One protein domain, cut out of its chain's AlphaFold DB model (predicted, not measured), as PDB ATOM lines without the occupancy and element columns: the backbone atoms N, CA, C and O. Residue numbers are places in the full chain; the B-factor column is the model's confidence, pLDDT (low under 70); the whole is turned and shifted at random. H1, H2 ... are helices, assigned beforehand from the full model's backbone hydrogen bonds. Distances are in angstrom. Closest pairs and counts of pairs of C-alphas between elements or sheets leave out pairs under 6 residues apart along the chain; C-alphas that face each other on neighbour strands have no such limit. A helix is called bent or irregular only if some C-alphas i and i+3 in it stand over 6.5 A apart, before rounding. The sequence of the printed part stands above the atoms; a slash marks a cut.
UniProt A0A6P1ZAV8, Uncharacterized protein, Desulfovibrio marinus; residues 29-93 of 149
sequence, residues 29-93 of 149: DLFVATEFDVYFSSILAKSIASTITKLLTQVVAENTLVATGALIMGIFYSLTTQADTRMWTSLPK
ATOM      1  N   ASP A  29     223.521 126.876 161.355       86.69
ATOM      2  CA  ASP A  29     224.147 126.982 162.675       86.69
ATOM      3  C   ASP A  29     225.061 128.212 162.730       86.69
ATOM      4  O   ASP A  29     225.017 128.965 163.703       86.69
ATOM      5  N   LEU A  30     225.844 128.445 161.670       87.06
ATOM      6  CA  LEU A  30     226.699 129.627 161.573       87.06
ATOM      7  C   LEU A  30     225.869 130.910 161.516       87.06
ATOM      8  O   LEU A  30     226.142 131.837 162.269       87.06
ATOM      9  N   PHE A  31     224.834 130.945 160.671       88.06
ATOM     10  CA  PHE A  31     223.925 132.087 160.581       88.06
ATOM     11  C   PHE A  31     223.309 132.424 161.945       88.06
ATOM     12  O   PHE A  31     223.366 133.569 162.383       88.06
ATOM     13  N   VAL A  32     222.786 131.420 162.658       85.19
ATOM     14  CA  VAL A  32     222.201 131.607 163.991       85.19
ATOM     15  C   VAL A  32     223.245 132.081 164.998       85.19
ATOM     16  O   VAL A  32     222.942 132.959 165.799       85.19
ATOM     17  N   ALA A  33     224.462 131.533 164.973       86.06
ATOM     18  CA  ALA A  33     225.535 131.969 165.862       86.06
ATOM     19  C   ALA A  33     225.918 133.436 165.615       86.06
ATOM     20  O   ALA A  33     226.074 134.190 166.573       86.06
ATOM     21  N   THR A  34     226.018 133.849 164.349       89.00
ATOM     22  CA  THR A  34     226.315 135.235 163.971       89.00
ATOM     23  C   THR A  34     225.202 136.186 164.399       89.00
ATOM     24  O   THR A  34     225.479 137.187 165.049       89.00
ATOM     25  N   GLU A  35     223.942 135.863 164.104       86.94
ATOM     26  CA  GLU A  35     222.802 136.684 164.528       86.94
ATOM     27  C   GLU A  35     222.710 136.761 166.058       86.94
ATOM     28  O   GLU A  35     222.487 137.831 166.625       86.94
ATOM     29  N   PHE A  36     222.924 135.639 166.752       86.50
ATOM     30  CA  PHE A  36     222.930 135.616 168.209       86.50
ATOM     31  C   PHE A  36     223.990 136.563 168.771       86.50
ATOM     32  O   PHE A  36     223.648 137.382 169.616       86.50
ATOM     33  N   ASP A  37     225.232 136.495 168.287       89.44
ATOM     34  CA  ASP A  37     226.325 137.356 168.746       89.44
ATOM     35  C   ASP A  37     226.005 138.848 168.553       89.44
ATOM     36  O   ASP A  37     226.123 139.641 169.489       89.44
ATOM     37  N   VAL A  38     225.471 139.209 167.380       91.19
ATOM     38  CA  VAL A  38     225.073 140.586 167.045       91.19
ATOM     39  C   VAL A  38     224.034 141.137 168.026       91.19
ATOM     40  O   VAL A  38     224.156 142.273 168.495       91.19
ATOM     41  N   TYR A  39     223.006 140.357 168.367       87.19
ATOM     42  CA  TYR A  39     221.920 140.845 169.221       87.19
ATOM     43  C   TYR A  39     222.138 140.595 170.715       87.19
ATOM     44  O   TYR A  39     221.499 141.270 171.534       87.19
ATOM     45  N   PHE A  40     223.033 139.681 171.098       88.62
ATOM     46  CA  PHE A  40     223.177 139.205 172.474       88.62
ATOM     47  C   PHE A  40     223.424 140.339 173.467       88.62
ATOM     48  O   PHE A  40     222.717 140.433 174.470       88.62
ATOM     49  N   SER A  41     224.362 141.245 173.179       87.94
ATOM     50  CA  SER A  41     224.688 142.352 174.088       87.94
ATOM     51  C   SER A  41     223.489 143.265 174.348       87.94
ATOM     52  O   SER A  41     223.239 143.657 175.488       87.94
ATOM     53  N   SER A  42     222.710 143.572 173.307       87.38
ATOM     54  CA  SER A  42     221.526 144.429 173.429       87.38
ATOM     55  C   SER A  42     220.410 143.755 174.235       87.38
ATOM     56  O   SER A  42     219.804 144.378 175.114       87.38
ATOM     57  N   ILE A  43     220.178 142.461 173.998       87.62
ATOM     58  CA  ILE A  43     219.181 141.658 174.711       87.62
ATOM     59  C   ILE A  43     219.584 141.501 176.177       87.62
ATOM     60  O   ILE A  43     218.737 141.649 177.058       87.62
ATOM     61  N   LEU A  44     220.867 141.254 176.450       87.38
ATOM     62  CA  LEU A  44     221.409 141.143 177.801       87.38
ATOM     63  C   LEU A  44     221.293 142.464 178.569       87.38
ATOM     64  O   LEU A  44     220.820 142.481 179.702       87.38
ATOM     65  N   ALA A  45     221.658 143.590 177.956       86.44
ATOM     66  CA  ALA A  45     221.509 144.899 178.590       86.44
ATOM     67  C   ALA A  45     220.037 145.190 178.926       86.44
ATOM     68  O   ALA A  45     219.707 145.581 180.049       86.44
ATOM     69  N   LYS A  46     219.132 144.929 177.973       86.69
ATOM     70  CA  LYS A  46     217.686 145.076 178.169       86.69
ATOM     71  C   LYS A  46     217.162 144.152 179.267       86.69
ATOM     72  O   LYS A  46     216.313 144.575 180.049       86.69
ATOM     73  N   SER A  47     217.645 142.912 179.347       86.12
ATOM     74  CA  SER A  47     217.195 141.951 180.355       86.12
ATOM     75  C   SER A  47     217.670 142.340 181.754       86.12
ATOM     76  O   SER A  47     216.868 142.294 182.685       86.12
ATOM     77  N   ILE A  48     218.908 142.824 181.905       86.50
ATOM     78  CA  ILE A  48     219.431 143.364 183.169       86.50
ATOM     79  C   ILE A  48     218.608 144.582 183.607       86.50
ATOM     80  O   ILE A  48     218.070 144.591 184.714       86.50
ATOM     81  N   ALA A  49     218.436 145.577 182.731       85.94
ATOM     82  CA  ALA A  49     217.655 146.778 183.030       85.94
ATOM     83  C   ALA A  49     216.194 146.445 183.383       85.94
ATOM     84  O   ALA A  49     215.652 146.947 184.370       85.94
ATOM     85  N   SER A  50     215.572 145.538 182.624       81.00
ATOM     86  CA  SER A  50     214.237 145.018 182.920       81.00
ATOM     87  C   SER A  50     214.208 144.324 184.280       81.00
ATOM     88  O   SER A  50     213.276 144.542 185.039       81.00
ATOM     89  N   THR A  51     215.201 143.504 184.617       82.25
ATOM     90  CA  THR A  51     215.248 142.774 185.895       82.25
ATOM     91  C   THR A  51     215.336 143.734 187.072       82.25
ATOM     92  O   THR A  51     214.546 143.623 188.005       82.25
ATOM     93  N   ILE A  52     216.220 144.733 186.993       82.25
ATOM     94  CA  ILE A  52     216.327 145.793 188.003       82.25
ATOM     95  C   ILE A  52     214.986 146.522 188.144       82.25
ATOM     96  O   ILE A  52     214.485 146.689 189.253       82.25
ATOM     97  N   THR A  53     214.361 146.892 187.025       83.12
ATOM     98  CA  THR A  53     213.061 147.582 187.029       83.12
ATOM     99  C   THR A  53     211.970 146.726 187.676       83.12
ATOM    100  O   THR A  53     211.214 147.221 188.513       83.12
ATOM    101  N   LYS A  54     211.906 145.431 187.342       79.00
ATOM    102  CA  LYS A  54     210.944 144.483 187.917       79.00
ATOM    103  C   LYS A  54     211.145 144.319 189.423       79.00
ATOM    104  O   LYS A  54     210.159 144.349 190.151       79.00
ATOM    105  N   LEU A  55     212.395 144.218 189.883       78.62
ATOM    106  CA  LEU A  55     212.741 144.132 191.305       78.62
ATOM    107  C   LEU A  55     212.318 145.386 192.070       78.62
ATOM    108  O   LEU A  55     211.641 145.277 193.086       78.62
ATOM    109  N   LEU A  56     212.652 146.577 191.566       78.75
ATOM    110  CA  LEU A  56     212.234 147.835 192.192       78.75
ATOM    111  C   LEU A  56     210.707 147.949 192.253       78.75
ATOM    112  O   LEU A  56     210.151 148.309 193.289       78.75
ATOM    113  N   THR A  57     210.024 147.578 191.167       78.44
ATOM    114  CA  THR A  57     208.555 147.562 191.112       78.44
ATOM    115  C   THR A  57     207.975 146.581 192.127       78.44
ATOM    116  O   THR A  57     207.013 146.916 192.808       78.44
ATOM    117  N   GLN A  58     208.564 145.389 192.262       69.06
ATOM    118  CA  GLN A  58     208.138 144.388 193.236       69.06
ATOM    119  C   GLN A  58     208.337 144.874 194.678       69.06
ATOM    120  O   GLN A  58     207.410 144.760 195.470       69.06
ATOM    121  N   VAL A  59     209.479 145.488 195.002       76.12
ATOM    122  CA  VAL A  59     209.745 146.048 196.341       76.12
ATOM    123  C   VAL A  59     208.741 147.147 196.690       76.12
ATOM    124  O   VAL A  59     208.201 147.169 197.793       76.12
ATOM    125  N   VAL A  60     208.448 148.065 195.766       74.50
ATOM    126  CA  VAL A  60     207.430 149.105 195.999       74.50
ATOM    127  C   VAL A  60     206.040 148.482 196.139       74.50
ATOM    128  O   VAL A  60     205.287 148.867 197.033       74.50
ATOM    129  N   ALA A  61     205.705 147.505 195.295       70.25
ATOM    130  CA  ALA A  61     204.427 146.803 195.331       70.25
ATOM    131  C   ALA A  61     204.218 146.051 196.651       70.25
ATOM    132  O   ALA A  61     203.168 146.201 197.255       70.25
ATOM    133  N   GLU A  62     205.202 145.306 197.151       66.94
ATOM    134  CA  GLU A  62     205.106 144.596 198.438       66.94
ATOM    135  C   GLU A  62     204.884 145.550 199.621       66.94
ATOM    136  O   GLU A  62     204.167 145.213 200.560       66.94
ATOM    137  N   ASN A  63     205.431 146.767 199.551       68.75
ATOM    138  CA  ASN A  63     205.235 147.792 200.579       68.75
ATOM    139  C   ASN A  63     203.890 148.537 200.471       68.75
ATOM    140  O   ASN A  63     203.507 149.227 201.415       68.75
ATOM    141  N   THR A  64     203.181 148.449 199.339       62.59
ATOM    142  CA  THR A  64     201.986 149.275 199.053       62.59
ATOM    143  C   THR A  64     200.718 148.480 198.732       62.59
ATOM    144  O   THR A  64     199.617 148.996 198.914       62.59
ATOM    145  N   LEU A  65     200.835 147.231 198.273       59.56
ATOM    146  CA  LEU A  65     199.733 146.382 197.817       59.56
ATOM    147  C   LEU A  65     199.491 145.220 198.790       59.56
ATOM    148  O   LEU A  65     200.404 144.499 199.181       59.56
ATOM    149  N   VAL A  66     198.220 144.990 199.128       59.19
ATOM    150  CA  VAL A  66     197.754 143.802 199.868       59.19
ATOM    151  C   VAL A  66     197.982 142.542 199.009       59.19
ATOM    152  O   VAL A  66     198.021 142.639 197.783       59.19
ATOM    153  N   ALA A  67     198.109 141.358 199.626       61.56
ATOM    154  CA  ALA A  67     198.505 140.075 199.012       61.56
ATOM    155  C   ALA A  67     197.910 139.744 197.617       61.56
ATOM    156  O   ALA A  67     198.561 139.087 196.804       61.56
ATOM    157  N   THR A  68     196.704 140.219 197.297       59.03
ATOM    158  CA  THR A  68     196.056 140.080 195.980       59.03
ATOM    159  C   THR A  68     196.760 140.836 194.844       59.03
ATOM    160  O   THR A  68     196.785 140.341 193.719       59.03
ATOM    161  N   GLY A  69     197.370 141.998 195.104       60.59
ATOM    162  CA  GLY A  69     198.109 142.773 194.096       60.59
ATOM    163  C   GLY A  69     199.443 142.132 193.697       60.59
ATOM    164  O   GLY A  69     199.808 142.134 192.522       60.59
ATOM    165  N   ALA A  70     200.132 141.504 194.654       63.16
ATOM    166  CA  ALA A  70     201.374 140.771 194.405       63.16
ATOM    167  C   ALA A  70     201.154 139.531 193.512       63.16
ATOM    168  O   ALA A  70     201.960 139.250 192.624       63.16
ATOM    169  N   LEU A  71     200.024 138.832 193.680       65.62
ATOM    170  CA  LEU A  71     199.663 137.660 192.874       65.62
ATOM    171  C   LEU A  71     199.451 138.014 191.390       65.62
ATOM    172  O   LEU A  71     199.946 137.317 190.505       65.62
ATOM    173  N   ILE A  72     198.758 139.124 191.110       66.69
ATOM    174  CA  ILE A  72     198.491 139.595 189.740       66.69
ATOM    175  C   ILE A  72     199.800 139.971 189.033       66.69
ATOM    176  O   ILE A  72     200.006 139.598 187.877       66.69
ATOM    177  N   MET A  73     200.718 140.642 189.735       67.75
ATOM    178  CA  MET A  73     202.034 140.995 189.187       67.75
ATOM    179  C   MET A  73     202.894 139.755 188.905       67.75
ATOM    180  O   MET A  73     203.545 139.688 187.861       67.75
ATOM    181  N   GLY A  74     202.849 138.738 189.771       66.69
ATOM    182  CA  GLY A  74     203.527 137.458 189.542       66.69
ATOM    183  C   GLY A  74     203.044 136.736 188.276       66.69
ATOM    184  O   GLY A  74     203.859 136.227 187.504       66.69
ATOM    185  N   ILE A  75     201.734 136.754 188.010       66.75
ATOM    186  CA  ILE A  75     201.144 136.190 186.782       66.75
ATOM    187  C   ILE A  75     201.584 136.992 185.550       66.75
ATOM    188  O   ILE A  75     202.019 136.410 184.556       66.75
ATOM    189  N   PHE A  76     201.550 138.325 185.616       68.75
ATOM    190  CA  PHE A  76     202.035 139.182 184.527       68.75
ATOM    191  C   PHE A  76     203.510 138.924 184.188       68.75
ATOM    192  O   PHE A  76     203.900 138.892 183.015       68.75
ATOM    193  N   TYR A  77     204.351 138.702 185.198       67.94
ATOM    194  CA  TYR A  77     205.757 138.391 184.970       67.94
ATOM    195  C   TYR A  77     205.980 137.010 184.363       67.94
ATOM    196  O   TYR A  77     206.822 136.890 183.471       67.94
ATOM    197  N   SER A  78     205.231 135.982 184.768       67.31
ATOM    198  CA  SER A  78     205.405 134.643 184.189       67.31
ATOM    199  C   SER A  78     205.020 134.604 182.705       67.31
ATOM    200  O   SER A  78     205.714 133.975 181.906       67.31
ATOM    201  N   LEU A  79     203.987 135.359 182.315       64.44
ATOM    202  CA  LEU A  79     203.521 135.446 180.929       64.44
ATOM    203  C   LEU A  79     204.483 136.226 180.023       64.44
ATOM    204  O   LEU A  79     204.655 135.876 178.860       64.44
ATOM    205  N   THR A  80     205.146 137.264 180.542       68.69
ATOM    206  CA  THR A  80     206.033 138.132 179.736       68.69
ATOM    207  C   THR A  80     207.455 137.597 179.560       68.69
ATOM    208  O   THR A  80     208.243 138.195 178.831       68.69
ATOM    209  N   THR A  81     207.806 136.489 180.221       64.69
ATOM    210  CA  THR A  81     209.190 135.975 180.260       64.69
ATOM    211  C   THR A  81     209.352 134.631 179.538       64.69
ATOM    212  O   THR A  81     210.438 134.054 179.534       64.69
ATOM    213  N   GLN A  82     208.296 134.114 178.906       63.84
ATOM    214  CA  GLN A  82     208.372 132.839 178.200       63.84
ATOM    215  C   GLN A  82     208.922 133.045 176.782       63.84
ATOM    216  O   GLN A  82     208.204 133.451 175.872       63.84
ATOM    217  N   ALA A  83     210.217 132.794 176.600       60.94
ATOM    218  CA  ALA A  83     210.842 132.794 175.283       60.94
ATOM    219  C   ALA A  83     210.539 131.476 174.550       60.94
ATOM    220  O   ALA A  83     210.780 130.392 175.090       60.94
ATOM    221  N   ASP A  84     210.044 131.560 173.311       62.06
ATOM    222  CA  ASP A  84     209.907 130.388 172.449       62.06
ATOM    223  C   ASP A  84     211.290 129.961 171.935       62.06
ATOM    224  O   ASP A  84     211.940 130.647 171.148       62.06
ATOM    225  N   THR A  85     211.758 128.812 172.414       65.06
ATOM    226  CA  THR A  85     213.054 128.227 172.041       65.06
ATOM    227  C   THR A  85     212.933 127.148 170.957       65.06
ATOM    228  O   THR A  85     213.938 126.550 170.572       65.06
ATOM    229  N   ARG A  86     211.720 126.871 170.454       67.25
ATOM    230  CA  ARG A  86     211.421 125.722 169.580       67.25
ATOM    231  C   ARG A  86     211.589 126.011 168.094       67.25
ATOM    232  O   ARG A  86     211.745 125.072 167.319       67.25
ATOM    233  N   MET A  87     211.586 127.277 167.679       66.12
ATOM    234  CA  MET A  87     211.657 127.612 166.251       66.12
ATOM    235  C   MET A  87     212.981 127.152 165.623       66.12
ATOM    236  O   MET A  87     212.979 126.536 164.558       66.12
ATOM    237  N   TRP A  88     214.106 127.339 166.314       67.00
ATOM    238  CA  TRP A  88     215.442 127.089 165.760       67.00
ATOM    239  C   TRP A  88     215.811 125.607 165.660       67.00
ATOM    240  O   TRP A  88     216.496 125.201 164.728       67.00
ATOM    241  N   THR A  89     215.321 124.765 166.576       67.19
ATOM    242  CA  THR A  89     215.600 123.317 166.544       67.19
ATOM    243  C   THR A  89     214.872 122.601 165.404       67.19
ATOM    244  O   THR A  89     215.262 121.494 165.026       67.19
ATOM    245  N   SER A  90     213.838 123.233 164.839       73.12
ATOM    246  CA  SER A  90     213.071 122.712 163.705       73.12
ATOM    247  C   SER A  90     213.729 122.973 162.344       73.12
ATOM    248  O   SER A  90     213.379 122.318 161.357       73.12
ATOM    249  N   LEU A  91     214.703 123.889 162.284       82.12
ATOM    250  CA  LEU A  91     215.361 124.272 161.040       82.12
ATOM    251  C   LEU A  91     216.314 123.173 160.524       82.12
ATOM    252  O   LEU A  91     216.833 122.344 161.291       82.12
ATOM    253  N   PRO A  92     216.541 123.108 159.198       85.25
ATOM    254  CA  PRO A  92     217.606 122.282 158.646       85.25
ATOM    255  C   PRO A  92     218.970 122.803 159.113       85.25
ATOM    256  O   PRO A  92     219.132 123.983 159.401       85.25
ATOM    257  N   LYS A  93     219.964 121.915 159.182       87.69
ATOM    258  CA  LYS A  93     221.328 122.289 159.586       87.69
ATOM    259  C   LYS A  93     222.069 123.088 158.517       87.69
ATOM    260  O   LYS A  93     222.844 123.982 158.826       87.69
TER     261      LYS A  93
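AT A GLANCE: This is residues 29 to 93 of the 149 residues of an uncharacterized protein of Desulfovibrio marinus (UniProt A0A6P1ZAV8). A long, narrow helical hairpin: the long bent helix H1 makes one side over nearly the whole length, and the shorter H2 folds back beside its far part, H1b. Residues 81 to 93, with no named element, carry that second side on until its end comes near the first printed residue, leaving a loop with an open middle. The printed part has 65 residues, with two named helices, H1 then H2, and no named strand; the class is all helix. The whole is extended, a rod spanning 51 by 23 by 7 A, with a radius of gyration of the C-alphas of 16.9 A.

HOW THE PARTS SIT: H1, residues 29 to 64, was assigned by its hydrogen bonds as one helix but is bent: C-alphas 38 and 41 are 7.3 A apart. Its arms, H1a at residues 29 to 38 and H1b at residues 41 to 64, stand at a steep tilt of 59 degrees. A tight link of 2 residues leads to H2, residues 67 to 80. H1b and H2 form a helical hairpin, opposite ways at a shallow tilt of 12 degrees. They touch with residues 58 to 62 of H1b and 69 to 70 of H2 alone; their closest C-alphas, those of Glu 62 and Ala 70, are 6.7 A apart. H1a and H2 are apart. In H1a, H1b and H2 every O i to N i+4 pair is within hydrogen-bond range.

IN THESE COORDINATES: H1a begins at C-alpha 29, (224.147, 126.982, 162.675). H1b measures 34.4 A from first to last C-alpha and ends at C-alpha 64, (201.986, 149.275, 199.053). H1a measures 14.3 A and H2 20.8 A; H2 ends at C-alpha 80, (206.033, 138.132, 179.736).

THE WHOLE: The two C-alphas farthest apart, those of Thr 64 and Lys 93, are 51.6 A apart, while those of Asp 29 and Lys 93 are 6.3 A apart. The printed part has no cut. Its mean pLDDT is 75.6, with residue 58 and residues 62 to 89 under 70.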